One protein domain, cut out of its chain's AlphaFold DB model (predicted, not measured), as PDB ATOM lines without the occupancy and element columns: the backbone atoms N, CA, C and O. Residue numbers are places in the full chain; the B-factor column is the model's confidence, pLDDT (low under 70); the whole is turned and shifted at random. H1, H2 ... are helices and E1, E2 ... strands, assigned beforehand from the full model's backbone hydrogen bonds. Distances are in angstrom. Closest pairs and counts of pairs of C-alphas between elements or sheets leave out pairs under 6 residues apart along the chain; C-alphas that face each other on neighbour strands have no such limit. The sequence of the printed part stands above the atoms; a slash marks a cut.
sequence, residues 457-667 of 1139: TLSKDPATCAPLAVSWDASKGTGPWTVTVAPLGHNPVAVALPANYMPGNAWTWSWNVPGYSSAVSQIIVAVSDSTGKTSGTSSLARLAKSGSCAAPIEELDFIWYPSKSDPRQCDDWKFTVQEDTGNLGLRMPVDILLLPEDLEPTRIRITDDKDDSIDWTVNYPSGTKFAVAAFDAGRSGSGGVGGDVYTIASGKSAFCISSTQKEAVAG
ATOM      1  N   THR A 457     146.017 205.593 131.606       98.06
ATOM      2  CA  THR A 457     146.340 206.790 132.388       98.06
ATOM      3  C   THR A 457     147.464 206.496 133.370       98.06
ATOM      4  O   THR A 457     147.549 205.397 133.920       98.06
ATOM      5  N   LEU A 458     148.336 207.481 133.585       98.19
ATOM      6  CA  LEU A 458     149.460 207.396 134.517       98.19
ATOM      7  C   LEU A 458     149.227 208.306 135.726       98.19
ATOM      8  O   LEU A 458     148.597 209.361 135.615       98.19
ATOM      9  N   SER A 459     149.773 207.927 136.884       97.31
ATOM     10  CA  SER A 459     149.874 208.826 138.035       97.31
ATOM     11  C   SER A 459     150.617 210.107 137.660       97.31
ATOM     12  O   SER A 459     151.639 210.059 136.973       97.31
ATOM     13  N   LYS A 460     150.125 211.244 138.163       95.62
ATOM     14  CA  LYS A 460     150.790 212.545 138.022       95.62
ATOM     15  C   LYS A 460     152.208 212.490 138.590       95.62
ATOM     16  O   LYS A 460     152.443 211.807 139.583       95.62
ATOM     17  N   ASP A 461     153.104 213.239 137.952       95.25
ATOM     18  CA  ASP A 461     154.486 213.468 138.386       95.25
ATOM     19  C   ASP A 461     155.273 212.169 138.692       95.25
ATOM     20  O   ASP A 461     155.809 212.009 139.793       95.25
ATOM     21  N   PRO A 462     155.340 211.209 137.744       96.50
ATOM     22  CA  PRO A 462     156.011 209.937 137.977       96.50
ATOM     23  C   PRO A 462     157.522 210.133 138.114       96.50
ATOM     24  O   PRO A 462     158.133 210.958 137.432       96.50
ATOM     25  N   ALA A 463     158.139 209.347 138.992       96.00
ATOM     26  CA  ALA A 463     159.533 209.529 139.365       96.00
ATOM     27  C   ALA A 463     160.293 208.205 139.452       96.00
ATOM     28  O   ALA A 463     159.716 207.171 139.788       96.00
ATOM     29  N   THR A 464     161.606 208.244 139.212       95.81
ATOM     30  CA  THR A 464     162.498 207.115 139.521       95.81
ATOM     31  C   THR A 464     162.408 206.768 141.003       95.81
ATOM     32  O   THR A 464     162.210 207.655 141.836       95.81
ATOM     33  N   CYS A 465     162.577 205.491 141.342       95.31
ATOM     34  CA  CYS A 465     162.504 204.978 142.714       95.31
ATOM     35  C   CYS A 465     161.154 205.184 143.433       95.31
ATOM     36  O   CYS A 465     161.087 205.023 144.653       95.31
ATOM     37  N   ALA A 466     160.085 205.506 142.698       95.88
ATOM     38  CA  ALA A 466     158.733 205.698 143.214       95.88
ATOM     39  C   ALA A 466     157.728 204.742 142.532       95.88
ATOM     40  O   ALA A 466     157.994 204.245 141.434       95.88
ATOM     41  N   PRO A 467     156.569 204.460 143.154       96.81
ATOM     42  CA  PRO A 467     155.496 203.709 142.512       96.81
ATOM     43  C   PRO A 467     154.766 204.565 141.461       96.81
ATOM     44  O   PRO A 467     154.048 205.505 141.800       96.81
ATOM     45  N   LEU A 468     154.909 204.200 140.188       97.44
ATOM     46  CA  LEU A 468     154.044 204.625 139.088       97.44
ATOM     47  C   LEU A 468     152.724 203.850 139.175       97.44
ATOM     48  O   LEU A 468     152.736 202.619 139.122       97.44
ATOM     49  N   ALA A 469     151.590 204.547 139.248       97.94
ATOM     50  CA  ALA A 469     150.289 203.913 139.044       97.94
ATOM     51  C   ALA A 469     149.897 203.990 137.562       97.94
ATOM     52  O   ALA A 469     149.941 205.064 136.961       97.94
ATOM     53  N   VAL A 470     149.501 202.853 136.994       98.19
ATOM     54  CA  VAL A 470     148.969 202.702 135.635       98.19
ATOM     55  C   VAL A 470     147.512 202.272 135.760       98.19
ATOM     56  O   VAL A 470     147.243 201.223 136.347       98.19
ATOM     57  N   SER A 471     146.572 203.048 135.223       97.75
ATOM     58  CA  SER A 471     145.129 202.792 135.339       97.75
ATOM     59  C   SER A 471     144.407 202.795 133.993       97.75
ATOM     60  O   SER A 471     144.685 203.630 133.133       97.75
ATOM     61  N   TRP A 472     143.468 201.862 133.815       97.69
ATOM     62  CA  TRP A 472     142.679 201.699 132.587       97.69
ATOM     63  C   TRP A 472     141.271 201.165 132.876       97.69
ATOM     64  O   TRP A 472     141.016 200.569 133.926       97.69
ATOM     65  N   ASP A 473     140.356 201.362 131.926       96.88
ATOM     66  CA  ASP A 473     139.008 200.789 131.963       96.88
ATOM     67  C   ASP A 473     138.986 199.386 131.341       96.88
ATOM     68  O   ASP A 473     138.847 199.202 130.129       96.88
ATOM     69  N   ALA A 474     139.101 198.377 132.197       95.75
ATOM     70  CA  ALA A 474     139.050 196.972 131.830       95.75
ATOM     71  C   ALA A 474     137.677 196.515 131.297       95.75
ATOM     72  O   ALA A 474     137.589 195.402 130.788       95.75
ATOM     73  N   SER A 475     136.612 197.330 131.353       95.62
ATOM     74  CA  SER A 475     135.317 196.947 130.758       95.62
ATOM     75  C   SER A 475     135.307 196.959 129.224       95.62
ATOM     76  O   SER A 475     134.418 196.369 128.614       95.62
ATOM     77  N   LYS A 476     136.322 197.569 128.596       95.44
ATOM     78  CA  LYS A 476     136.490 197.640 127.136       95.44
ATOM     79  C   LYS A 476     137.087 196.376 126.491       95.44
ATOM     80  O   LYS A 476     137.183 196.310 125.266       95.44
ATOM     81  N   GLY A 477     137.535 195.391 127.273       94.50
ATOM     82  CA  GLY A 477     138.240 194.206 126.765       94.50
ATOM     83  C   GLY A 477     138.224 193.032 127.742       94.50
ATOM     84  O   GLY A 477     137.570 193.083 128.781       94.50
ATOM     85  N   THR A 478     138.937 191.955 127.411       94.44
ATOM     86  CA  THR A 478     138.930 190.717 128.209       94.44
ATOM     87  C   THR A 478     140.324 190.300 128.660       94.44
ATOM     88  O   THR A 478     141.191 189.997 127.842       94.44
ATOM     89  N   GLY A 479     140.539 190.239 129.979       93.12
ATOM     90  CA  GLY A 479     141.789 189.733 130.555       93.12
ATOM     91  C   GLY A 479     142.017 188.231 130.271       93.12
ATOM     92  O   GLY A 479     141.050 187.525 129.983       93.12
ATOM     93  N   PRO A 480     143.246 187.691 130.415       95.12
ATOM     94  CA  PRO A 480     144.460 188.322 130.949       95.12
ATOM     95  C   PRO A 480     144.953 189.526 130.138       95.12
ATOM     96  O   PRO A 480     144.713 189.607 128.941       95.12
ATOM     97  N   TRP A 481     145.622 190.463 130.804       95.88
ATOM     98  CA  TRP A 481     146.082 191.727 130.224       95.88
ATOM     99  C   TRP A 481     147.605 191.743 130.101       95.88
ATOM    100  O   TRP A 481     148.295 191.367 131.048       95.88
ATOM    101  N   THR A 482     148.133 192.228 128.980       96.44
ATOM    102  CA  THR A 482     149.556 192.567 128.829       96.44
ATOM    103  C   THR A 482     149.732 194.049 129.148       96.44
ATOM    104  O   THR A 482     149.120 194.889 128.491       96.44
ATOM    105  N   VAL A 483     150.576 194.381 130.127       97.31
ATOM    106  CA  VAL A 483     151.044 195.755 130.375       97.31
ATOM    107  C   VAL A 483     152.506 195.848 129.955       97.31
ATOM    108  O   VAL A 483     153.348 195.158 130.527       97.31
ATOM    109  N   THR A 484     152.810 196.699 128.978       97.56
ATOM    110  CA  THR A 484     154.169 196.932 128.478       97.56
ATOM    111  C   THR A 484     154.607 198.346 128.831       97.56
ATOM    112  O   THR A 484     154.043 199.324 128.345       97.56
ATOM    113  N   VAL A 485     155.630 198.451 129.673       97.56
ATOM    114  CA  VAL A 485     156.247 199.710 130.094       97.56
ATOM    115  C   VAL A 485     157.492 199.960 129.247       97.56
ATOM    116  O   VAL A 485     158.384 199.116 129.219       97.56
ATOM    117  N   ALA A 486     157.563 201.112 128.579       97.69
ATOM    118  CA  ALA A 486     158.679 201.500 127.722       97.69
ATOM    119  C   ALA A 486     159.341 202.801 128.237       97.69
ATOM    120  O   ALA A 486     158.876 203.902 127.921       97.69
ATOM    121  N   PRO A 487     160.397 202.695 129.068       97.19
ATOM    122  CA  PRO A 487     161.267 203.816 129.427       97.19
ATOM    123  C   PRO A 487     162.231 204.112 128.266       97.19
ATOM    124  O   PRO A 487     162.887 203.196 127.782       97.19
ATOM    125  N   LEU A 488     162.327 205.362 127.802       96.62
ATOM    126  CA  LEU A 488     163.159 205.694 126.631       96.62
ATOM    127  C   LEU A 488     164.655 205.454 126.885       96.62
ATOM    128  O   LEU A 488     165.181 205.870 127.917       96.62
ATOM    129  N   GLY A 489     165.342 204.835 125.921       95.56
ATOM    130  CA  GLY A 489     166.777 204.527 125.988       95.56
ATOM    131  C   GLY A 489     167.151 203.395 126.952       95.56
ATOM    132  O   GLY A 489     168.309 203.305 127.348       95.56
ATOM    133  N   HIS A 490     166.178 202.578 127.359       95.81
ATOM    134  CA  HIS A 490     166.297 201.559 128.405       95.81
ATOM    135  C   HIS A 490     165.510 200.290 128.041       95.81
ATOM    136  O   HIS A 490     164.803 200.261 127.030       95.81
ATOM    137  N   ASN A 491     165.613 199.221 128.838       95.50
ATOM    138  CA  ASN A 491     164.927 197.967 128.509       95.50
ATOM    139  C   ASN A 491     163.406 198.049 128.792       95.50
ATOM    140  O   ASN A 491     162.998 198.486 129.876       95.50
ATOM    141  N   PRO A 492     162.540 197.602 127.859       96.56
ATOM    142  CA  PRO A 492     161.101 197.542 128.070       96.56
ATOM    143  C   PRO A 492     160.722 196.408 129.030       96.56
ATOM    144  O   PRO A 492     161.343 195.348 129.055       96.56
ATOM    145  N   VAL A 493     159.648 196.602 129.796       95.06
ATOM    146  CA  VAL A 493     159.158 195.625 130.780       95.06
ATOM    147  C   VAL A 493     157.720 195.234 130.454       95.06
ATOM    148  O   VAL A 493     156.802 196.034 130.632       95.06
ATOM    149  N   ALA A 494     157.516 193.994 130.008       95.19
ATOM    150  CA  ALA A 494     156.194 193.420 129.756       95.19
ATOM    151  C   ALA A 494     155.733 192.538 130.932       95.19
ATOM    152  O   ALA A 494     156.472 191.674 131.405       95.19
ATOM    153  N   VAL A 495     154.497 192.736 131.400       95.69
ATOM    154  CA  VAL A 495     153.900 192.003 132.526       95.69
ATOM    155  C   VAL A 495     152.511 191.495 132.149       95.69
ATOM    156  O   VAL A 495     151.622 192.277 131.818       95.69
ATOM    157  N   ALA A 496     152.310 190.179 132.247       95.88
ATOM    158  CA  ALA A 496     151.005 189.548 132.072       95.88
ATOM    159  C   ALA A 496     150.235 189.515 133.405       95.88
ATOM    160  O   ALA A 496     150.631 188.832 134.353       95.88
ATOM    161  N   LEU A 497     149.117 190.236 133.477       96.19
ATOM    162  CA  LEU A 497     148.207 190.262 134.621       96.19
ATOM    163  C   LEU A 497     147.033 189.299 134.375       96.19
ATOM    164  O   LEU A 497     146.363 189.406 133.344       96.19
ATOM    165  N   PRO A 498     146.734 188.355 135.285       95.75
ATOM    166  CA  PRO A 498     145.646 187.402 135.083       95.75
ATOM    167  C   PRO A 498     144.275 188.093 135.128       95.75
ATOM    168  O   PRO A 498     144.105 189.121 135.783       95.75
ATOM    169  N   ALA A 499     143.268 187.498 134.481       93.81
ATOM    170  CA  ALA A 499     141.912 188.058 134.366       93.81
ATOM    171  C   ALA A 499     141.211 188.350 135.713       93.81
ATOM    172  O   ALA A 499     140.243 189.101 135.754       93.81
ATOM    173  N   ASN A 500     141.700 187.773 136.814       93.25
ATOM    174  CA  ASN A 500     141.202 187.955 138.178       93.25
ATOM    175  C   ASN A 500     142.123 188.811 139.077       93.25
ATOM    176  O   ASN A 500     141.978 188.764 140.298       93.25
ATOM    177  N   TYR A 501     143.080 189.561 138.510       92.94
ATOM    178  CA  TYR A 501     144.022 190.394 139.273       92.94
ATOM    179  C   TYR A 501     143.321 191.469 140.123       92.94
ATOM    180  O   TYR A 501     143.684 191.668 141.284       92.94
ATOM    181  N   MET A 502     142.286 192.118 139.577       89.88
ATOM    182  CA  MET A 502     141.422 193.057 140.297       89.88
ATOM    183  C   MET A 502     139.936 192.821 139.982       89.88
ATOM    184  O   MET A 502     139.595 192.505 138.844       89.88
ATOM    185  N   PRO A 503     139.029 192.984 140.966       91.19
ATOM    186  CA  PRO A 503     137.593 193.020 140.722       91.19
ATOM    187  C   PRO A 503     137.137 194.417 140.265       91.19
ATOM    188  O   PRO A 503     137.575 195.426 140.815       91.19
ATOM    189  N   GLY A 504     136.186 194.467 139.330       93.12
ATOM    190  CA  GLY A 504     135.597 195.709 138.814       93.12
ATOM    191  C   GLY A 504     136.213 196.192 137.498       93.12
ATOM    192  O   GLY A 504     137.069 195.527 136.918       93.12
ATOM    193  N   ASN A 505     135.732 197.342 137.018       94.00
ATOM    194  CA  ASN A 505     136.033 197.851 135.674       94.00
ATOM    195  C   ASN A 505     137.267 198.767 135.657       94.00
ATOM    196  O   ASN A 505     138.109 198.644 134.779       94.00
ATOM    197  N   ALA A 506     137.415 199.657 136.641       94.81
ATOM    198  CA  ALA A 506     138.605 200.495 136.767       94.81
ATOM    199  C   ALA A 506     139.752 199.673 137.375       94.81
ATOM    200  O   ALA A 506     139.727 199.356 138.565       94.81
ATOM    201  N   TRP A 507     140.738 199.305 136.557       96.38
ATOM    202  CA  TRP A 507     141.925 198.573 137.001       96.38
ATOM    203  C   TRP A 507     143.064 199.541 137.306       96.38
ATOM    204  O   TRP A 507     143.160 200.629 136.736       96.38
ATOM    205  N   THR A 508     143.940 199.162 138.236       96.94
ATOM    206  CA  THR A 508     145.154 199.922 138.544       96.94
ATOM    207  C   THR A 508     146.284 198.979 138.930       96.94
ATOM    208  O   THR A 508     146.178 198.218 139.891       96.94
ATOM    209  N   TRP A 509     147.387 199.048 138.195       97.44
ATOM    210  CA  TRP A 509     148.623 198.335 138.485       97.44
ATOM    211  C   TRP A 509     149.689 199.325 138.961       97.44
ATOM    212  O   TRP A 509     149.769 200.444 138.461       97.44
ATOM    213  N   SER A 510     150.491 198.927 139.948       97.38
ATOM    214  CA  SER A 510     151.554 199.762 140.515       97.38
ATOM    215  C   SER A 510     152.914 199.182 140.152       97.38
ATOM    216  O   SER A 510     153.262 198.086 140.597       97.38
ATOM    217  N   TRP A 511     153.699 199.935 139.389       97.00
ATOM    218  CA  TRP A 511     155.061 199.585 139.000       97.00
ATOM    219  C   TRP A 511     156.053 200.440 139.782       97.00
ATOM    220  O   TRP A 511     155.986 201.664 139.747       97.00
ATOM    221  N   ASN A 512     156.979 199.813 140.506       96.44
ATOM    222  CA  ASN A 512     158.062 200.553 141.149       96.44
ATOM    223  C   ASN A 512     159.087 200.917 140.071       96.44
ATOM    224  O   ASN A 512     159.832 200.039 139.633       96.44
ATOM    225  N   VAL A 513     159.106 202.184 139.648       96.31
ATOM    226  CA  VAL A 513     160.081 202.687 138.673       96.31
ATOM    227  C   VAL A 513     161.478 202.462 139.261       96.31
ATOM    228  O   VAL A 513     161.727 202.910 140.387       96.31
ATOM    229  N   PRO A 514     162.395 201.767 138.570       95.31
ATOM    230  CA  PRO A 514     163.722 201.519 139.110       95.31
ATOM    231  C   PRO A 514     164.582 202.793 139.064       95.31
ATOM    232  O   PRO A 514     164.127 203.884 138.698       95.31
ATOM    233  N   GLY A 515     165.840 202.669 139.487       93.81
ATOM    234  CA  GLY A 515     166.844 203.683 139.204       93.81
ATOM    235  C   GLY A 515     167.257 203.582 137.741       93.81
ATOM    236  O   GLY A 515     167.097 202.536 137.123       93.81
ATOM    237  N   TYR A 516     167.834 204.648 137.203       92.62
ATOM    238  CA  TYR A 516     168.457 204.630 135.884       92.62
ATOM    239  C   TYR A 516     169.772 205.412 135.942       92.62
ATOM    240  O   TYR A 516     169.897 206.395 136.686       92.62
ATOM    241  N   SER A 517     170.776 204.910 135.226       84.69
ATOM    242  CA  SER A 517     172.132 205.463 135.164       84.69
ATOM    243  C   SER A 517     172.153 206.744 134.324       84.69
ATOM    244  O   SER A 517     172.559 207.803 134.810       84.69
ATOM    245  N   SER A 518     171.640 206.650 133.098       83.44
ATOM    246  CA  SER A 518     171.258 207.759 132.226       83.44
ATOM    247  C   SER A 518     170.028 208.507 132.753       83.44
ATOM    248  O   SER A 518     169.255 208.019 133.581       83.44
ATOM    249  N   ALA A 519     169.845 209.737 132.274       75.94
ATOM    250  CA  ALA A 519     168.657 210.527 132.565       75.94
ATOM    251  C   ALA A 519     167.513 210.114 131.626       75.94
ATOM    252  O   ALA A 519     167.404 210.654 130.526       75.94
ATOM    253  N   VAL A 520     166.658 209.180 132.060       72.12
ATOM    254  CA  VAL A 520     165.433 208.835 131.316       72.12
ATOM    255  C   VAL A 520     164.584 210.087 131.167       72.12
ATOM    256  O   VAL A 520     164.117 210.655 132.155       72.12
ATOM    257  N   SER A 521     164.395 210.534 129.932       83.06
ATOM    258  CA  SER A 521     163.634 211.743 129.640       83.06
ATOM    259  C   SER A 521     162.140 211.509 129.862       83.06
ATOM    260  O   SER A 521     161.474 212.312 130.524       83.06
ATOM    261  N   GLN A 522     161.606 210.413 129.310       96.75
ATOM    262  CA  GLN A 522     160.179 210.095 129.290       96.75
ATOM    263  C   GLN A 522     159.910 208.584 129.363       96.75
ATOM    264  O   GLN A 522     160.785 207.752 129.122       96.75
ATOM    265  N   ILE A 523     158.668 208.246 129.698       97.31
ATOM    266  CA  ILE A 523     158.125 206.893 129.747       97.31
ATOM    267  C   ILE A 523     156.751 206.866 129.077       97.31
ATOM    268  O   ILE A 523     155.968 207.810 129.210       97.31
ATOM    269  N   ILE A 524     156.444 205.770 128.390       98.06
ATOM    270  CA  ILE A 524     155.100 205.455 127.901       98.06
ATOM    271  C   ILE A 524     154.704 204.053 128.361       98.06
ATOM    272  O   ILE A 524     155.555 203.176 128.528       98.06
ATOM    273  N   VAL A 525     153.410 203.838 128.594       98.19
ATOM    274  CA  VAL A 525     152.872 202.520 128.942       98.19
ATOM    275  C   VAL A 525     151.775 202.148 127.961       98.19
ATOM    276  O   VAL A 525     150.870 202.938 127.698       98.19
ATOM    277  N   ALA A 526     151.852 200.929 127.442       98.12
ATOM    278  CA  ALA A 526     150.809 200.309 126.647       98.12
ATOM    279  C   ALA A 526     150.106 199.222 127.461       98.12
ATOM    280  O   ALA A 526     150.744 198.487 128.217       98.12
ATOM    281  N   VAL A 527     148.796 199.094 127.281       97.44
ATOM    282  CA  VAL A 527     147.995 198.014 127.864       97.44
ATOM    283  C   VAL A 527     147.173 197.364 126.759       97.44
ATOM    284  O   VAL A 527     146.665 198.044 125.867       97.44
ATOM    285  N   SER A 528     147.036 196.043 126.809       96.56
ATOM    286  CA  SER A 528     146.201 195.280 125.886       96.56
ATOM    287  C   SER A 528     145.556 194.085 126.568       96.56
ATOM    288  O   SER A 528     146.063 193.568 127.564       96.56
ATOM    289  N   ASP A 529     144.413 193.678 126.035       95.69
ATOM    290  CA  ASP A 529     143.652 192.524 126.478       95.69
ATOM    291  C   ASP A 529     144.221 191.195 125.938       95.69
ATOM    292  O   ASP A 529     145.225 191.142 125.222       95.69
ATOM    293  N   SER A 530     143.574 190.084 126.283       93.69
ATOM    294  CA  SER A 530     144.012 188.738 125.897       93.69
ATOM    295  C   SER A 530     143.969 188.485 124.388       93.69
ATOM    296  O   SER A 530     144.672 187.602 123.895       93.69
ATOM    297  N   THR A 531     143.183 189.266 123.642       91.06
ATOM    298  CA  THR A 531     143.027 189.131 122.190       91.06
ATOM    299  C   THR A 531     144.039 189.958 121.395       91.06
ATOM    300  O   THR A 531     144.139 189.777 120.182       91.06
ATOM    301  N   GLY A 532     144.739 190.894 122.046       90.44
ATOM    302  CA  GLY A 532     145.539 191.941 121.405       90.44
ATOM    303  C   GLY A 532     144.704 193.124 120.886       90.44
ATOM    304  O   GLY A 532     145.195 194.251 120.842       90.44
ATOM    305  N   LYS A 533     143.434 192.895 120.519       88.56
ATOM    306  CA  LYS A 533     142.604 193.847 119.761       88.56
ATOM    307  C   LYS A 533     142.156 195.044 120.587       88.56
ATOM    308  O   LYS A 533     142.254 196.166 120.107       88.56
ATOM    309  N   THR A 534     141.686 194.829 121.818       90.56
ATOM    310  CA  THR A 534     141.494 195.956 122.737       90.56
ATOM    311  C   THR A 534     142.863 196.317 123.286       90.56
ATOM    312  O   THR A 534     143.473 195.562 124.047       90.56
ATOM    313  N   SER A 535     143.367 197.474 122.877       95.56
ATOM    314  CA  SER A 535     144.648 198.002 123.326       95.56
ATOM    315  C   SER A 535     144.633 199.526 123.364       95.56
ATOM    316  O   SER A 535     143.686 200.169 122.900       95.56
ATOM    317  N   GLY A 536     145.657 200.101 123.983       96.38
ATOM    318  CA  GLY A 536     145.848 201.540 124.050       96.38
ATOM    319  C   GLY A 536     147.151 201.906 124.745       96.38
ATOM    320  O   GLY A 536     147.757 201.086 125.442       96.38
ATOM    321  N   THR A 537     147.574 203.143 124.546       97.75
ATOM    322  CA  THR A 537     148.765 203.745 125.146       97.75
ATOM    323  C   THR A 537     148.411 204.942 126.022       97.75
ATOM    324  O   THR A 537     147.336 205.529 125.895       97.75
ATOM    325  N   SER A 538     149.331 205.309 126.914       98.06
ATOM    326  CA  SER A 538     149.322 206.607 127.589       98.06
ATOM    327  C   SER A 538     149.973 207.698 126.732       98.06
ATOM    328  O   SER A 538     150.686 207.420 125.768       98.06
ATOM    329  N   SER A 539     149.841 208.952 127.150       97.56
ATOM    330  CA  SER A 539     150.773 210.030 126.793       97.56
ATOM    331  C   SER A 539     152.189 209.755 127.340       97.56
ATOM    332  O   SER A 539     152.370 208.943 128.258       97.56
ATOM    333  N   LEU A 540     153.207 210.450 126.812       97.56
ATOM    334  CA  LEU A 540     154.601 210.329 127.259       97.56
ATOM    335  C   LEU A 540     154.865 211.172 128.516       97.56
ATOM    336  O   LEU A 540     155.187 212.363 128.435       97.56
ATOM    337  N   ALA A 541     154.800 210.555 129.694       97.62
ATOM    338  CA  ALA A 541     155.116 211.238 130.945       97.62
ATOM    339  C   ALA A 541     156.634 211.436 131.112       97.62
ATOM    340  O   ALA A 541     157.422 210.550 130.796       97.62
ATOM    341  N   ARG A 542     157.063 212.592 131.636       96.56
ATOM    342  CA  ARG A 542     158.468 212.826 132.019       96.56
ATOM    343  C   ARG A 542     158.760 212.179 133.367       96.56
ATOM    344  O   ARG A 542     157.983 212.371 134.297       96.56
ATOM    345  N   LEU A 543     159.883 211.469 133.482       95.44
ATOM    346  CA  LEU A 543     160.317 210.886 134.751       95.44
ATOM    347  C   LEU A 543     161.136 211.898 135.558       95.44
ATOM    348  O   LEU A 543     162.223 212.311 135.159       95.44
ATOM    349  N   ALA A 544     160.634 212.280 136.731       94.62
ATOM    350  CA  ALA A 544     161.415 213.048 137.691       94.62
ATOM    351  C   ALA A 544     162.480 212.153 138.347       94.62
ATOM    352  O   ALA A 544     162.187 211.045 138.801       94.62
ATOM    353  N   LYS A 545     163.728 212.624 138.457       90.38
ATOM    354  CA  LYS A 545     164.758 211.890 139.204       90.38
ATOM    355  C   LYS A 545     164.513 212.046 140.705       90.38
ATOM    356  O   LYS A 545     164.753 213.115 141.260       90.38
ATOM    357  N   SER A 546     164.057 210.979 141.358       84.38
ATOM    358  CA  SER A 546     163.897 210.911 142.814       84.38
ATOM    359  C   SER A 546     164.635 209.710 143.410       84.38
ATOM    360  O   SER A 546     164.813 208.682 142.755       84.38
ATOM    361  N   GLY A 547     165.066 209.858 144.666       85.62
ATOM    362  CA  GLY A 547     165.710 208.800 145.443       85.62
ATOM    363  C   GLY A 547     167.057 208.300 144.902       85.62
ATOM    364  O   GLY A 547     167.670 208.876 144.004       85.62
ATOM    365  N   SER A 548     167.529 207.207 145.502       86.75
ATOM    366  CA  SER A 548     168.769 206.515 145.139       86.75
ATOM    367  C   SER A 548     168.576 205.003 145.279       86.75
ATOM    368  O   SER A 548     169.018 204.383 146.247       86.75
ATOM    369  N   CYS A 549     167.857 204.420 144.326       92.75
ATOM    370  CA  CYS A 549     167.697 202.979 144.167       92.75
ATOM    371  C   CYS A 549     168.599 202.473 143.030       92.75
ATOM    372  O   CYS A 549     169.038 203.253 142.183       92.75
ATOM    373  N   ALA A 550     168.916 201.177 143.039       92.50
ATOM    374  CA  ALA A 550     169.788 200.582 142.030       92.50
ATOM    375  C   ALA A 550     169.165 200.673 140.627       92.50
ATOM    376  O   ALA A 550     167.945 200.557 140.472       92.50
ATOM    377  N   ALA A 551     170.020 200.853 139.621       91.25
ATOM    378  CA  ALA A 551     169.634 200.642 138.234       91.25
ATOM    379  C   ALA A 551     169.381 199.142 137.976       91.25
ATOM    380  O   ALA A 551     169.991 198.306 138.657       91.25
ATOM    381  N   PRO A 552     168.492 198.780 137.034       92.31
ATOM    382  CA  PRO A 552     168.410 197.410 136.553       92.31
ATOM    383  C   PRO A 552     169.726 197.025 135.861       92.31
ATOM    384  O   PRO A 552     170.486 197.884 135.416       92.31
ATOM    385  N   ILE A 553     169.989 195.722 135.767       92.12
ATOM    386  CA  ILE A 553     170.970 195.211 134.809       92.12
ATOM    387  C   ILE A 553     170.242 195.150 133.469       92.12
ATOM    388  O   ILE A 553     169.194 194.510 133.374       92.12
ATOM    389  N   GLU A 554     170.773 195.846 132.472       92.88
ATOM    390  CA  GLU A 554     170.208 195.917 131.128       92.88
ATOM    391  C   GLU A 554     171.153 195.176 130.183       92.88
ATOM    392  O   GLU A 554     172.280 195.601 129.942       92.88
ATOM    393  N   GLU A 555     170.690 194.018 129.720       93.25
ATOM    394  CA  GLU A 555     171.322 193.206 128.682       93.25
ATOM    395  C   GLU A 555     170.476 193.379 127.410       93.25
ATOM    396  O   GLU A 555     169.244 193.384 127.486       93.25
ATOM    397  N   LEU A 556     171.121 193.543 126.256       94.56
ATOM    398  CA  LEU A 556     170.470 193.600 124.947       94.56
ATOM    399  C   LEU A 556     170.843 192.342 124.164       94.56
ATOM    400  O   LEU A 556     171.990 191.897 124.214       94.56
ATOM    401  N   ASP A 557     169.880 191.785 123.438       93.75
ATOM    402  CA  ASP A 557     170.137 190.659 122.534       93.75
ATOM    403  C   ASP A 557     170.582 191.173 121.149       93.75
ATOM    404  O   ASP A 557     171.460 190.594 120.513       93.75
ATOM    405  N   PHE A 558     170.064 192.334 120.729       95.38
ATOM    406  CA  PHE A 558     170.366 192.996 119.456       95.38
ATOM    407  C   PHE A 558     170.255 194.525 119.562       95.38
ATOM    408  O   PHE A 558     169.764 195.060 120.557       95.38
ATOM    409  N   ILE A 559     170.683 195.236 118.517       95.44
ATOM    410  CA  ILE A 559     170.474 196.680 118.351       95.44
ATOM    411  C   ILE A 559     169.568 196.896 117.132       95.44
ATOM    412  O   ILE A 559     169.626 196.153 116.158       95.44
ATOM    413  N   TRP A 560     168.719 197.919 117.154       96.38
ATOM    414  CA  TRP A 560     167.947 198.339 115.983       96.38
ATOM    415  C   TRP A 560     168.069 199.848 115.791       96.38
ATOM    416  O   TRP A 560     168.283 200.598 116.745       96.38
ATOM    417  N   TYR A 561     167.935 200.300 114.549       95.88
ATOM    418  CA  TYR A 561     167.930 201.715 114.201       95.88
ATOM    419  C   TYR A 561     166.888 202.011 113.114       95.88
ATOM    420  O   TYR A 561     166.747 201.244 112.156       95.88
ATOM    421  N   PRO A 562     166.139 203.120 113.229       96.50
ATOM    422  CA  PRO A 562     165.262 203.577 112.166       96.50
ATOM    423  C   PRO A 562     166.052 204.323 111.080       96.50
ATOM    424  O   PRO A 562     167.206 204.723 111.263       96.50
ATOM    425  N   SER A 563     165.401 204.586 109.948       95.44
ATOM    426  CA  SER A 563     165.893 205.529 108.942       95.44
ATOM    427  C   SER A 563     166.168 206.904 109.564       95.44
ATOM    428  O   SER A 563     165.347 207.436 110.308       95.44
ATOM    429  N   LYS A 564     167.283 207.537 109.167       92.81
ATOM    430  CA  LYS A 564     167.710 208.876 109.634       92.81
ATOM    431  C   LYS A 564     166.766 210.028 109.242       92.81
ATOM    432  O   LYS A 564     167.029 211.176 109.582       92.81
ATOM    433  N   SER A 565     165.718 209.753 108.470       94.56
ATOM    434  CA  SER A 565     164.658 210.700 108.120       94.56
ATOM    435  C   SER A 565     163.489 210.587 109.094       94.56
ATOM    436  O   SER A 565     163.033 209.468 109.324       94.56
ATOM    437  N   ASP A 566     162.926 211.706 109.557       95.56
ATOM    438  CA  ASP A 566     161.697 211.693 110.365       95.56
ATOM    439  C   ASP A 566     160.567 210.886 109.690       95.56
ATOM    440  O   ASP A 566     160.366 211.018 108.472       95.56
ATOM    441  N   PRO A 567     159.791 210.092 110.454       97.44
ATOM    442  CA  PRO A 567     158.658 209.342 109.923       97.44
ATOM    443  C   PRO A 567     157.600 210.295 109.363       97.44
ATOM    444  O   PRO A 567     157.211 211.277 110.001       97.44
ATOM    445  N   ARG A 568     157.109 210.003 108.157       97.56
ATOM    446  CA  ARG A 568     156.131 210.826 107.432       97.56
ATOM    447  C   ARG A 568     154.854 210.043 107.202       97.56
ATOM    448  O   ARG A 568     154.895 208.962 106.632       97.56
ATOM    449  N   GLN A 569     153.725 210.623 107.592       97.06
ATOM    450  CA  GLN A 569     152.386 210.055 107.432       97.06
ATOM    451  C   GLN A 569     152.146 209.508 106.010       97.06
ATOM    452  O   GLN A 569     152.166 210.261 105.035       97.06
ATOM    453  N   CYS A 570     151.880 208.206 105.904       95.62
ATOM    454  CA  CYS A 570     151.678 207.482 104.644       95.62
ATOM    455  C   CYS A 570     152.848 207.513 103.639       95.62
ATOM    456  O   CYS A 570     152.624 207.279 102.451       95.62
ATOM    457  N   ASP A 571     154.069 207.782 104.101       96.12
ATOM    458  CA  ASP A 571     155.307 207.352 103.448       96.12
ATOM    459  C   ASP A 571     155.879 206.143 104.227       96.12
ATOM    460  O   ASP A 571     155.503 205.905 105.379       96.12
ATOM    461  N   ASP A 572     156.775 205.372 103.609       95.88
ATOM    462  CA  ASP A 572     157.410 204.210 104.248       95.88
ATOM    463  C   ASP A 572     158.621 204.623 105.105       95.88
ATOM    464  O   ASP A 572     159.446 205.447 104.694       95.88
ATOM    465  N   TRP A 573     158.729 204.051 106.305       96.75
ATOM    466  CA  TRP A 573     159.811 204.279 107.259       96.75
ATOM    467  C   TRP A 573     160.505 202.959 107.582       96.75
ATOM    468  O   TRP A 573     159.898 202.025 108.109       96.75
ATOM    469  N   LYS A 574     161.790 202.888 107.231       96.56
ATOM    470  CA  LYS A 574     162.605 201.686 107.369       96.56
ATOM    471  C   LYS A 574     163.125 201.515 108.793       96.56
ATOM    472  O   LYS A 574     163.706 202.454 109.337       96.56
ATOM    473  N   PHE A 575     163.004 200.312 109.341       96.81
ATOM    474  CA  PHE A 575     163.779 199.842 110.488       96.81
ATOM    475  C   PHE A 575     164.833 198.847 110.010       96.81
ATOM    476  O   PHE A 575     164.522 197.981 109.197       96.81
ATOM    477  N   THR A 576     166.046 198.928 110.549       96.38
ATOM    478  CA  THR A 576     167.079 197.899 110.394       96.38
ATOM    479  C   THR A 576     167.438 197.350 111.768       96.38
ATOM    480  O   THR A 576     167.570 198.098 112.738       96.38
ATOM    481  N   VAL A 577     167.563 196.032 111.843       96.12
ATOM    482  CA  VAL A 577     167.976 195.257 113.006       96.12
ATOM    483  C   VAL A 577     169.396 194.770 112.745       96.12
ATOM    484  O   VAL A 577     169.706 194.276 111.665       96.12
ATOM    485  N   GLN A 578     170.272 194.933 113.727       94.00
ATOM    486  CA  GLN A 578     171.660 194.518 113.653       94.00
ATOM    487  C   GLN A 578     172.024 193.713 114.898       94.00
ATOM    488  O   GLN A 578     171.880 194.168 116.034       94.00
ATOM    489  N   GLU A 579     172.548 192.516 114.664       91.06
ATOM    490  CA  GLU A 579     173.257 191.756 115.679       91.06
ATOM    491  C   GLU A 579     174.583 192.463 116.005       91.06
ATOM    492  O   GLU A 579     175.381 192.776 115.114       91.06
ATOM    493  N   ASP A 580     174.788 192.776 117.282       83.75
ATOM    494  CA  ASP A 580     176.067 193.262 117.797       83.75
ATOM    495  C   ASP A 580     176.832 192.048 118.328       83.75
ATOM    496  O   ASP A 580     176.313 191.306 119.163       83.75
ATOM    497  N   THR A 581     178.065 191.841 117.868       80.69
ATOM    498  CA  THR A 581     178.893 190.695 118.269       80.69
ATOM    499  C   THR A 581     179.349 190.755 119.734       80.69
ATOM    500  O   THR A 581     179.949 189.802 120.227       80.69
ATOM    501  N   GLY A 582     179.057 191.848 120.454       82.38
ATOM    502  CA  GLY A 582     179.168 191.931 121.913       82.38
ATOM    503  C   GLY A 582     177.922 191.496 122.706       82.38
ATOM    504  O   GLY A 582     178.012 191.391 123.930       82.38
ATOM    505  N   ASN A 583     176.779 191.268 122.048       84.06
ATOM    506  CA  ASN A 583     175.488 190.976 122.685       84.06
ATOM    507  C   ASN A 583     175.168 189.467 122.741       84.06
ATOM    508  O   ASN A 583     175.954 188.618 122.330       84.06
ATOM    509  N   LEU A 584     174.007 189.118 123.308       84.44
ATOM    510  CA  LEU A 584     173.591 187.728 123.564       84.44
ATOM    511  C   LEU A 584     173.044 186.972 122.333       84.44
ATOM    512  O   LEU A 584     172.700 185.794 122.463       84.44
ATOM    513  N   GLY A 585     173.002 187.625 121.169       88.75
ATOM    514  CA  GLY A 585     172.605 187.062 119.880       88.75
ATOM    515  C   GLY A 585     171.153 187.364 119.507       88.75
ATOM    516  O   GLY A 585     170.240 187.206 120.319       88.75
ATOM    517  N   LEU A 586     170.941 187.772 118.256       94.00
ATOM    518  CA  LEU A 586     169.639 188.114 117.685       94.00
ATOM    519  C   LEU A 586     168.811 186.844 117.451       94.00
ATOM    520  O   LEU A 586     169.235 185.950 116.716       94.00
ATOM    521  N   ARG A 587     167.594 186.753 118.005       94.31
ATOM    522  CA  ARG A 587     166.804 185.516 117.914       94.31
ATOM    523  C   ARG A 587     165.371 185.719 117.440       94.31
ATOM    524  O   ARG A 587     164.453 185.974 118.219       94.31
ATOM    525  N   MET A 588     165.175 185.471 116.146       94.00
ATOM    526  CA  MET A 588     163.879 185.517 115.461       94.00
ATOM    527  C   MET A 588     162.775 184.719 116.190       94.00
ATOM    528  O   MET A 588     163.033 183.618 116.690       94.00
ATOM    529  N   PRO A 589     161.514 185.197 116.197       94.94
ATOM    530  CA  PRO A 589     161.008 186.418 115.561       94.94
ATOM    531  C   PRO A 589     161.384 187.696 116.325       94.94
ATOM    532  O   PRO A 589     161.417 187.683 117.550       94.94
ATOM    533  N   VAL A 590     161.548 188.806 115.603       95.62
ATOM    534  CA  VAL A 590     161.667 190.150 116.196       95.62
ATOM    535  C   VAL A 590     160.310 190.841 116.136       95.62
ATOM    536  O   VAL A 590     159.684 190.903 115.079       95.62
ATOM    537  N   ASP A 591     159.864 191.391 117.258       96.19
ATOM    538  CA  ASP A 591     158.661 192.207 117.380       96.19
ATOM    539  C   ASP A 591     159.054 193.673 117.638       96.19
ATOM    540  O   ASP A 591     159.472 194.034 118.740       96.19
ATOM    541  N   ILE A 592     158.887 194.535 116.628       96.88
ATOM    542  CA  ILE A 592     159.047 195.990 116.759       96.88
ATOM    543  C   ILE A 592     157.685 196.582 117.132       96.88
ATOM    544  O   ILE A 592     156.714 196.508 116.377       96.88
ATOM    545  N   LEU A 593     157.609 197.169 118.322       97.44
ATOM    546  CA  LEU A 593     156.395 197.706 118.917       97.44
ATOM    547  C   LEU A 593     156.400 199.238 118.883       97.44
ATOM    548  O   LEU A 593     157.223 199.894 119.523       97.44
ATOM    549  N   LEU A 594     155.430 199.803 118.168       97.69
ATOM    550  CA  LEU A 594     155.234 201.238 118.000       97.69
ATOM    551  C   LEU A 594     154.207 201.749 119.010       97.69
ATOM    552  O   LEU A 594     153.056 201.303 119.010       97.69
ATOM    553  N   LEU A 595     154.618 202.704 119.840       97.75
ATOM    554  CA  LEU A 595     153.863 203.211 120.984       97.75
ATOM    555  C   LEU A 595     153.535 204.703 120.800       97.75
ATOM    556  O   LEU A 595     154.304 205.551 121.257       97.75
ATOM    557  N   PRO A 596     152.441 205.050 120.099       97.88
ATOM    558  CA  PRO A 596     151.996 206.434 119.933       97.88
ATOM    559  C   PRO A 596     151.454 207.019 121.236       97.88
ATOM    560  O   PRO A 596     150.965 206.273 122.072       97.88
ATOM    561  N   GLU A 597     151.478 208.339 121.416       97.62
ATOM    562  CA  GLU A 597     150.740 208.983 122.511       97.62
ATOM    563  C   GLU A 597     149.229 208.825 122.311       97.62
ATOM    564  O   GLU A 597     148.715 209.138 121.235       97.62
ATOM    565  N   ASP A 598     148.534 208.380 123.363       96.88
ATOM    566  CA  ASP A 598     147.071 208.342 123.468       96.88
ATOM    567  C   ASP A 598     146.377 207.785 122.200       96.88
ATOM    568  O   ASP A 598     145.486 208.427 121.639       96.88
ATOM    569  N   LEU A 599     146.791 206.600 121.727       95.88
ATOM    570  CA  LEU A 599     146.307 205.913 120.516       95.88
ATOM    571  C   LEU A 599     146.420 204.374 120.666       95.88
ATOM    572  O   LEU A 599     146.671 203.865 121.756       95.88
ATOM    573  N   GLU A 600     146.181 203.611 119.595       95.12
ATOM    574  CA  GLU A 600     146.383 202.151 119.579       95.12
ATOM    575  C   GLU A 600     147.831 201.807 119.185       95.12
ATOM    576  O   GLU A 600     148.326 202.346 118.192       95.12
ATOM    577  N   PRO A 601     148.529 200.927 119.929       96.31
ATOM    578  CA  PRO A 601     149.866 200.473 119.567       96.31
ATOM    579  C   PRO A 601     149.842 199.568 118.328       96.31
ATOM    580  O   PRO A 601     148.926 198.767 118.135       96.31
ATOM    581  N   THR A 602     150.896 199.646 117.517       95.25
ATOM    582  CA  THR A 602     151.068 198.826 116.306       95.25
ATOM    583  C   THR A 602     152.296 197.940 116.461       95.25
ATOM    584  O   THR A 602     153.375 198.428 116.793       95.25
ATOM    585  N   ARG A 603     152.148 196.641 116.204       94.81
ATOM    586  CA  ARG A 603     153.224 195.649 116.247       94.81
ATOM    587  C   ARG A 603     153.612 195.232 114.833       94.81
ATOM    588  O   ARG A 603     152.820 194.620 114.121       94.81
ATOM    589  N   ILE A 604     154.851 195.510 114.460       95.25
ATOM    590  CA  ILE A 604     155.511 194.953 113.279       95.25
ATOM    591  C   ILE A 604     156.254 193.694 113.732       95.25
ATOM    592  O   ILE A 604     156.844 193.685 114.813       95.25
ATOM    593  N   ARG A 605     156.241 192.629 112.927       94.38
ATOM    594  CA  ARG A 605     156.928 191.376 113.264       94.38
ATOM    595  C   ARG A 605     157.771 190.871 112.101       94.38
ATOM    596  O   ARG A 605     157.225 190.456 111.082       94.38
ATOM    597  N   ILE A 606     159.084 190.845 112.298       94.75
ATOM    598  CA  ILE A 606     160.046 190.235 111.378       94.75
ATOM    599  C   ILE A 606     160.136 188.742 111.726       94.75
ATOM    600  O   ILE A 606     160.238 188.372 112.901       94.75
ATOM    601  N   THR A 607     160.051 187.866 110.723       93.12
ATOM    602  CA  THR A 607     160.049 186.402 110.924       93.12
ATOM    603  C   THR A 607     161.055 185.630 110.082       93.12
ATOM    604  O   THR A 607     161.275 184.461 110.382       93.12
ATOM    605  N   ASP A 608     161.616 186.237 109.036       89.31
ATOM    606  CA  ASP A 608     162.654 185.623 108.204       89.31
ATOM    607  C   ASP A 608     164.030 186.092 108.696       89.31
ATOM    608  O   ASP A 608     164.213 187.269 108.994       89.31
ATOM    609  N   ASP A 609     164.976 185.167 108.819       85.50
ATOM    610  CA  ASP A 609     166.346 185.400 109.290       85.50
ATOM    611  C   ASP A 609     167.238 186.112 108.257       85.50
ATOM    612  O   ASP A 609     168.331 186.564 108.591       85.50
ATOM    613  N   LYS A 610     166.779 186.240 107.005       88.31
ATOM    614  CA  LYS A 610     167.500 186.931 105.920       88.31
ATOM    615  C   LYS A 610     167.180 188.422 105.836       88.31
ATOM    616  O   LYS A 610     167.955 189.169 105.239       88.31
ATOM    617  N   ASP A 611     166.045 188.840 106.391       87.44
ATOM    618  CA  ASP A 611     165.573 190.219 106.321       87.44
ATOM    619  C   ASP A 611     166.108 191.006 107.525       87.44
ATOM    620  O   ASP A 611     165.452 191.140 108.557       87.44
ATOM    621  N   ASP A 612     167.308 191.574 107.360       90.88
ATOM    622  CA  ASP A 612     167.947 192.492 108.320       90.88
ATOM    623  C   ASP A 612     167.105 193.744 108.628       90.88
ATOM    624  O   ASP A 612     167.454 194.561 109.480       90.88
ATOM    625  N   SER A 613     166.016 193.964 107.893       94.06
ATOM    626  CA  SER A 613     165.300 195.221 107.899       94.06
ATOM    627  C   SER A 613     163.896 195.127 107.301       94.06
ATOM    628  O   SER A 613     163.616 194.305 106.432       94.06
ATOM    629  N   ILE A 614     163.004 196.004 107.763       95.50
ATOM    630  CA  ILE A 614     161.585 196.028 107.394       95.50
ATOM    631  C   ILE A 614     161.106 197.464 107.150       95.50
ATOM    632  O   ILE A 614     161.435 198.381 107.905       95.50
ATOM    633  N   ASP A 615     160.331 197.658 106.085       95.25
ATOM    634  CA  ASP A 615     159.739 198.943 105.711       95.25
ATOM    635  C   ASP A 615     158.292 199.017 106.232       95.25
ATOM    636  O   ASP A 615     157.455 198.195 105.866       95.25
ATOM    637  N   TRP A 616     157.979 199.994 107.089       95.69
ATOM    638  CA  TRP A 616     156.629 200.211 107.632       95.69
ATOM    639  C   TRP A 616     155.999 201.479 107.056       95.69
ATOM    640  O   TRP A 616     156.543 202.571 107.224       95.69
ATOM    641  N   THR A 617     154.822 201.377 106.431       96.06
ATOM    642  CA  THR A 617     154.085 202.572 105.996       96.06
ATOM    643  C   THR A 617     153.460 203.254 107.209       96.06
ATOM    644  O   THR A 617     152.574 202.692 107.853       96.06
ATOM    645  N   VAL A 618     153.873 204.490 107.499       96.00
ATOM    646  CA  VAL A 618     153.510 205.209 108.731       96.00
ATOM    647  C   VAL A 618     152.001 205.492 108.788       96.00
ATOM    648  O   VAL A 618     151.520 206.493 108.252       96.00
ATOM    649  N   ASN A 619     151.247 204.611 109.454       95.50
ATOM    650  CA  ASN A 619     149.778 204.574 109.452       95.50
ATOM    651  C   ASN A 619     149.100 205.439 110.534       95.50
ATOM    652  O   ASN A 619     147.896 205.324 110.751       95.50
ATOM    653  N   TYR A 620     149.843 206.323 111.200       96.12
ATOM    654  CA  TYR A 620     149.313 207.241 112.214       96.12
ATOM    655  C   TYR A 620     149.096 208.671 111.669       96.12
ATOM    656  O   TYR A 620     149.673 209.046 110.642       96.12
ATOM    657  N   PRO A 621     148.288 209.508 112.348       96.75
ATOM    658  CA  PRO A 621     148.156 210.928 112.030       96.75
ATOM    659  C   PRO A 621     149.484 211.702 112.095       96.75
ATOM    660  O   PRO A 621     150.342 211.438 112.936       96.75
ATOM    661  N   SER A 622     149.639 212.724 111.250       97.56
ATOM    662  CA  SER A 622     150.719 213.703 111.421       97.56
ATOM    663  C   SER A 622     150.513 214.532 112.694       97.56
ATOM    664  O   SER A 622     149.390 214.863 113.070       97.56
ATOM    665  N   GLY A 623     151.613 214.836 113.383       97.50
ATOM    666  CA  GLY A 623     151.624 215.434 114.719       97.50
ATOM    667  C   GLY A 623     151.557 214.422 115.872       97.50
ATOM    668  O   GLY A 623     151.895 214.788 116.996       97.50
ATOM    669  N   THR A 624     151.197 213.156 115.619       97.88
ATOM    670  CA  THR A 624     151.332 212.081 116.614       97.88
ATOM    671  C   THR A 624     152.804 211.907 116.990       97.88
ATOM    672  O   THR A 624     153.663 211.776 116.113       97.88
ATOM    673  N   LYS A 625     153.091 211.884 118.295       98.19
ATOM    674  CA  LYS A 625     154.385 211.436 118.820       98.19
ATOM    675  C   LYS A 625     154.326 209.956 119.159       98.19
ATOM    676  O   LYS A 625     153.260 209.474 119.537       98.19
ATOM    677  N   PHE A 626     155.448 209.252 119.067       97.94
ATOM    678  CA  PHE A 626     155.544 207.851 119.457       97.94
ATOM    679  C   PHE A 626     156.949 207.462 119.928       97.94
ATOM    680  O   PHE A 626     157.947 208.066 119.535       97.94
ATOM    681  N   ALA A 627     157.005 206.430 120.765       97.81
ATOM    682  CA  ALA A 627     158.217 205.684 121.082       97.81
ATOM    683  C   ALA A 627     158.237 204.356 120.308       97.81
ATOM    684  O   ALA A 627     157.206 203.898 119.808       97.81
ATOM    685  N   VAL A 628     159.401 203.714 120.248       97.81
ATOM    686  CA  VAL A 628     159.571 202.381 119.654       97.81
ATOM    687  C   VAL A 628     160.330 201.492 120.633       97.81
ATOM    688  O   VAL A 628     161.337 201.916 121.197       97.81
ATOM    689  N   ALA A 629     159.830 200.276 120.843       97.50
ATOM    690  CA  ALA A 629     160.428 199.249 121.690       97.50
ATOM    691  C   ALA A 629     160.582 197.952 120.890       97.50
ATOM    692  O   ALA A 629     159.656 197.580 120.171       97.50
ATOM    693  N   ALA A 630     161.708 197.254 121.018       97.38
ATOM    694  CA  ALA A 630     161.959 196.021 120.278       97.38
ATOM    695  C   ALA A 630     162.122 194.810 121.208       97.38
ATOM    696  O   ALA A 630     162.806 194.869 122.234       97.38
ATOM    697  N   PHE A 631     161.499 193.703 120.818       96.62
ATOM    698  CA  PHE A 631     161.521 192.416 121.510       96.62
ATOM    699  C   PHE A 631     161.945 191.318 120.539       96.62
ATOM    700  O   PHE A 631     161.731 191.451 119.335       96.62
ATOM    701  N   ASP A 632     162.482 190.219 121.050       95.88
ATOM    702  CA  ASP A 632     162.724 189.008 120.268       95.88
ATOM    703  C   ASP A 632     162.512 187.740 121.120       95.88
ATOM    704  O   ASP A 632     161.919 187.789 122.204       95.88
ATOM    705  N   ALA A 633     162.948 186.583 120.620       93.62
ATOM    706  CA  ALA A 633     162.925 185.316 121.347       93.62
ATOM    707  C   ALA A 633     164.282 184.962 121.993       93.62
ATOM    708  O   ALA A 633     164.552 183.775 122.219       93.62
ATOM    709  N   GLY A 634     165.140 185.953 122.248       91.81
ATOM    710  CA  GLY A 634     166.494 185.792 122.769       91.81
ATOM    711  C   GLY A 634     166.557 185.479 124.267       91.81
ATOM    712  O   GLY A 634     165.693 184.790 124.823       91.81
ATOM    713  N   ARG A 635     167.634 185.916 124.925       90.38
ATOM    714  CA  ARG A 635     167.901 185.650 126.344       90.38
ATOM    715  C   ARG A 635     167.503 186.816 127.252       90.38
ATOM    716  O   ARG A 635     166.994 186.545 128.342       90.38
ATOM    717  N   SER A 636     167.708 188.066 126.841       91.75
ATOM    718  CA  SER A 636     167.049 189.222 127.460       91.75
ATOM    719  C   SER A 636     165.625 189.411 126.913       91.75
ATOM    720  O   SER A 636     164.757 189.931 127.619       91.75
ATOM    721  N   GLY A 637     165.367 188.926 125.694       93.94
ATOM    722  CA  GLY A 637     164.119 189.059 124.950       93.94
ATOM    723  C   GLY A 637     163.907 190.462 124.381       93.94
ATOM    724  O   GLY A 637     162.756 190.854 124.160       93.94
ATOM    725  N   SER A 638     164.969 191.269 124.235       95.19
ATOM    726  CA  SER A 638     164.839 192.676 123.850       95.19
ATOM    727  C   SER A 638     166.056 193.300 123.160       95.19
ATOM    728  O   SER A 638     167.209 193.088 123.536       95.19
ATOM    729  N   GLY A 639     165.743 194.182 122.205       95.44
ATOM    730  CA  GLY A 639     166.644 195.179 121.622       95.44
ATOM    731  C   GLY A 639     166.403 196.597 122.161       95.44
ATOM    732  O   GLY A 639     166.714 197.577 121.490       95.44
ATOM    733  N   GLY A 640     165.803 196.722 123.349       96.19
ATOM    734  CA  GLY A 640     165.618 197.988 124.058       96.19
ATOM    735  C   GLY A 640     164.499 198.889 123.518       96.19
ATOM    736  O   GLY A 640     163.808 198.583 122.541       96.19
ATOM    737  N   VAL A 641     164.315 200.028 124.186       96.62
ATOM    738  CA  VAL A 641     163.475 201.154 123.749       96.62
ATOM    739  C   VAL A 641     164.369 202.254 123.182       96.62
ATOM    740  O   VAL A 641     165.414 202.564 123.755       96.62
ATOM    741  N   GLY A 642     163.942 202.891 122.092       95.75
ATOM    742  CA  GLY A 642     164.667 204.010 121.487       95.75
ATOM    743  C   GLY A 642     164.861 205.167 122.473       95.75
ATOM    744  O   GLY A 642     164.015 205.405 123.335       95.75
ATOM    745  N   GLY A 643     165.983 205.885 122.363       94.50
ATOM    746  CA  GLY A 643     166.261 207.059 123.206       94.50
ATOM    747  C   GLY A 643     165.366 208.266 122.898       94.50
ATOM    748  O   GLY A 643     165.117 209.092 123.777       94.50
ATOM    749  N   ASP A 644     164.861 208.342 121.665       95.38
ATOM    750  CA  ASP A 644     164.132 209.489 121.128       95.38
ATOM    751  C   ASP A 644     162.610 209.300 121.097       95.38
ATOM    752  O   ASP A 644     162.077 208.191 121.024       95.38
ATOM    753  N   VAL A 645     161.906 210.434 121.077       96.81
ATOM    754  CA  VAL A 645     160.478 210.517 120.756       96.81
ATOM    755  C   VAL A 645     160.326 210.962 119.309       96.81
ATOM    756  O   VAL A 645     160.573 212.123 118.974       96.81
ATOM    757  N   TYR A 646     159.853 210.065 118.453       97.56
ATOM    758  CA  TYR A 646     159.606 210.372 117.050       97.56
ATOM    759  C   TYR A 646     158.286 211.135 116.906       97.56
ATOM    760  O   TYR A 646     157.281 210.771 117.514       97.56
ATOM    761  N   THR A 647     158.271 212.201 116.103       98.00
ATOM    762  CA  THR A 647     157.055 212.979 115.804       98.00
ATOM    763  C   THR A 647     156.744 212.874 114.321       98.00
ATOM    764  O   THR A 647     157.604 213.136 113.486       98.00
ATOM    765  N   ILE A 648     155.515 212.485 113.982       98.00
ATOM    766  CA  ILE A 648     155.162 212.138 112.604       98.00
ATOM    767  C   ILE A 648     154.924 213.401 111.782       98.00
ATOM    768  O   ILE A 648     153.975 214.154 112.010       98.00
ATOM    769  N   ALA A 649     155.782 213.623 110.793       97.75
ATOM    770  CA  ALA A 649     155.662 214.728 109.859       97.75
ATOM    771  C   ALA A 649     154.503 214.506 108.869       97.75
ATOM    772  O   ALA A 649     154.114 213.377 108.556       97.75
ATOM    773  N   SER A 650     153.964 215.596 108.320       97.19
ATOM    774  CA  SER A 650     152.991 215.540 107.224       97.19
ATOM    775  C   SER A 650     153.629 214.921 105.973       97.19
ATOM    776  O   SER A 650     154.548 215.506 105.386       97.19
ATOM    777  N   GLY A 651     153.149 213.746 105.572       94.19
ATOM    778  CA  GLY A 651     153.515 213.103 104.311       94.19
ATOM    779  C   GLY A 651     152.560 213.463 103.173       94.19
ATOM    780  O   GLY A 651     151.882 214.493 103.204       94.19
ATOM    781  N   LYS A 652     152.539 212.636 102.124       91.88
ATOM    782  CA  LYS A 652     151.897 212.978 100.839       91.88
ATOM    783  C   LYS A 652     150.399 212.666 100.777       91.88
ATOM    784  O   LYS A 652     149.723 213.134  99.863       91.88
ATOM    785  N   SER A 653     149.876 211.862 101.701       91.12
ATOM    786  CA  SER A 653     148.453 211.514 101.766       91.12
ATOM    787  C   SER A 653     148.015 211.189 103.196       91.12
ATOM    788  O   SER A 653     148.847 210.985 104.072       91.12
ATOM    789  N   ALA A 654     146.702 211.102 103.410       92.56
ATOM    790  CA  ALA A 654     146.091 210.604 104.644       92.56
ATOM    791  C   ALA A 654     145.429 209.219 104.460       92.56
ATOM    792  O   ALA A 654     144.695 208.761 105.330       92.56
ATOM    793  N   PHE A 655     145.634 208.559 103.312       92.62
ATOM    794  CA  PHE A 655     144.846 207.383 102.915       92.62
ATOM    795  C   PHE A 655     145.188 206.114 103.714       92.62
ATOM    796  O   PHE A 655     144.329 205.263 103.913       92.62
ATOM    797  N   CYS A 656     146.422 205.998 104.209       90.19
ATOM    798  CA  CYS A 656     146.878 204.827 104.956       90.19
ATOM    799  C   CYS A 656     146.325 204.730 106.390       90.19
ATOM    800  O   CYS A 656     146.374 203.656 106.983       90.19
ATOM    801  N   ILE A 657     145.801 205.823 106.963       89.94
ATOM    802  CA  ILE A 657     145.430 205.889 108.393       89.94
ATOM    803  C   ILE A 657     144.299 204.901 108.725       89.94
ATOM    804  O   ILE A 657     144.246 204.344 109.814       89.94
ATOM    805  N   SER A 658     143.396 204.666 107.769       80.56
ATOM    806  CA  SER A 658     142.303 203.695 107.880       80.56
ATOM    807  C   SER A 658     142.619 202.335 107.248       80.56
ATOM    808  O   SER A 658     141.785 201.432 107.312       80.56
ATOM    809  N   SER A 659     143.792 202.160 106.626       77.88
ATOM    810  CA  SER A 659     144.181 200.880 106.034       77.88
ATOM    811  C   SER A 659     144.886 200.007 107.067       77.88
ATOM    812  O   SER A 659     145.971 200.346 107.537       77.88
ATOM    813  N   THR A 660     144.307 198.847 107.374       72.00
ATOM    814  CA  THR A 660     145.020 197.785 108.090       72.00
ATOM    815  C   THR A 660     146.208 197.331 107.242       72.00
ATOM    816  O   THR A 660     146.021 196.706 106.194       72.00
ATOM    817  N   GLN A 661     147.421 197.667 107.680       72.06
ATOM    818  CA  GLN A 661     148.663 197.164 107.097       72.06
ATOM    819  C   GLN A 661     148.680 195.628 107.141       72.06
ATOM    820  O   GLN A 661     148.116 195.010 108.043       72.06
ATOM    821  N   LYS A 662     149.319 194.999 106.150       68.25
ATOM    822  CA  LYS A 662     149.346 193.533 106.031       68.25
ATOM    823  C   LYS A 662     150.343 192.876 106.996       68.25
ATOM    824  O   LYS A 662     150.099 191.764 107.455       68.25
ATOM    825  N   GLU A 663     151.441 193.571 107.293       67.50
ATOM    826  CA  GLU A 663     152.517 193.116 108.190       67.50
ATOM    827  C   GLU A 663     152.470 193.767 109.582       67.50
ATOM    828  O   GLU A 663     152.985 193.200 110.543       67.50
ATOM    829  N   ALA A 664     151.814 194.926 109.716       70.88
ATOM    830  CA  ALA A 664     151.642 195.603 110.996       70.88
ATOM    831  C   ALA A 664     150.315 195.176 111.650       70.88
ATOM    832  O   ALA A 664     149.227 195.567 111.222       70.88
ATOM    833  N   VAL A 665     150.408 194.356 112.695       79.31
ATOM    834  CA  VAL A 665     149.266 193.902 113.492       79.31
ATOM    835  C   VAL A 665     148.915 194.995 114.500       79.31
ATOM    836  O   VAL A 665     149.742 195.369 115.329       79.31
ATOM    837  N   ALA A 666     147.684 195.503 114.453       68.69
ATOM    838  CA  ALA A 666     147.174 196.395 115.492       68.69
ATOM    839  C   ALA A 666     147.062 195.639 116.829       68.69
ATOM    840  O   ALA A 666     146.488 194.546 116.875       68.69
ATOM    841  N   GLY A 667     147.605 196.221 117.899       74.50
ATOM    842  CA  GLY A 667     147.621 195.641 119.239       74.50
ATOM    843  C   GLY A 667     148.983 195.145 119.731       74.50
ATOM    844  O   GLY A 667     149.968 195.058 118.998       74.50
TER     845      GLY A 667
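AT A GLANCE: This is residues 457 to 667 of the 1139 residues of an uncharacterized protein of Testicularia cyperi (UniProt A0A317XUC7). Amid little regular structure, three sheets stack face to face in turn, E13-E12-E9-E10-E14 between E3-E2-E5-E6, crossed, and E7-E8-E11, with the pair E1-E4 beyond E3-E2-E5-E6. The printed part has 211 residues, 14 named strands, neighbours antiparallel, and, before E14, one named helix, H1. It is mostly strand, with only 82 residues in named elements, and compact, radius of gyration of the C-alphas 16.9 A, spans 41 by 41 by 29 A.

HOW THE PARTS SIT: In the largest sheet E12, residues 625 to 631, is the neighbour of E9, residues 590 to 596, with N 593 and O 629 2.8 A apart, within hydrogen-bond range. The four-strand sheet faces it, the parts that face each other 9.0 A centre to centre and the strands of the one at 79 degrees to those of the other, and the three-strand sheet faces it too, the parts that face each other 9.8 A centre to centre and the strands at 39 degrees. H1, residues 655 to 658, is not on these three sheets.

IN THESE COORDINATES: E12 begins at C-alpha 625 (154.385, 211.436, 118.820) and ends 20.5 A on at C-alpha 631 (161.521, 192.416, 121.510).

THE WHOLE: Residues 538 to 558 form a long link. The pLDDT is under 70 at residues 662 to 663 and 666.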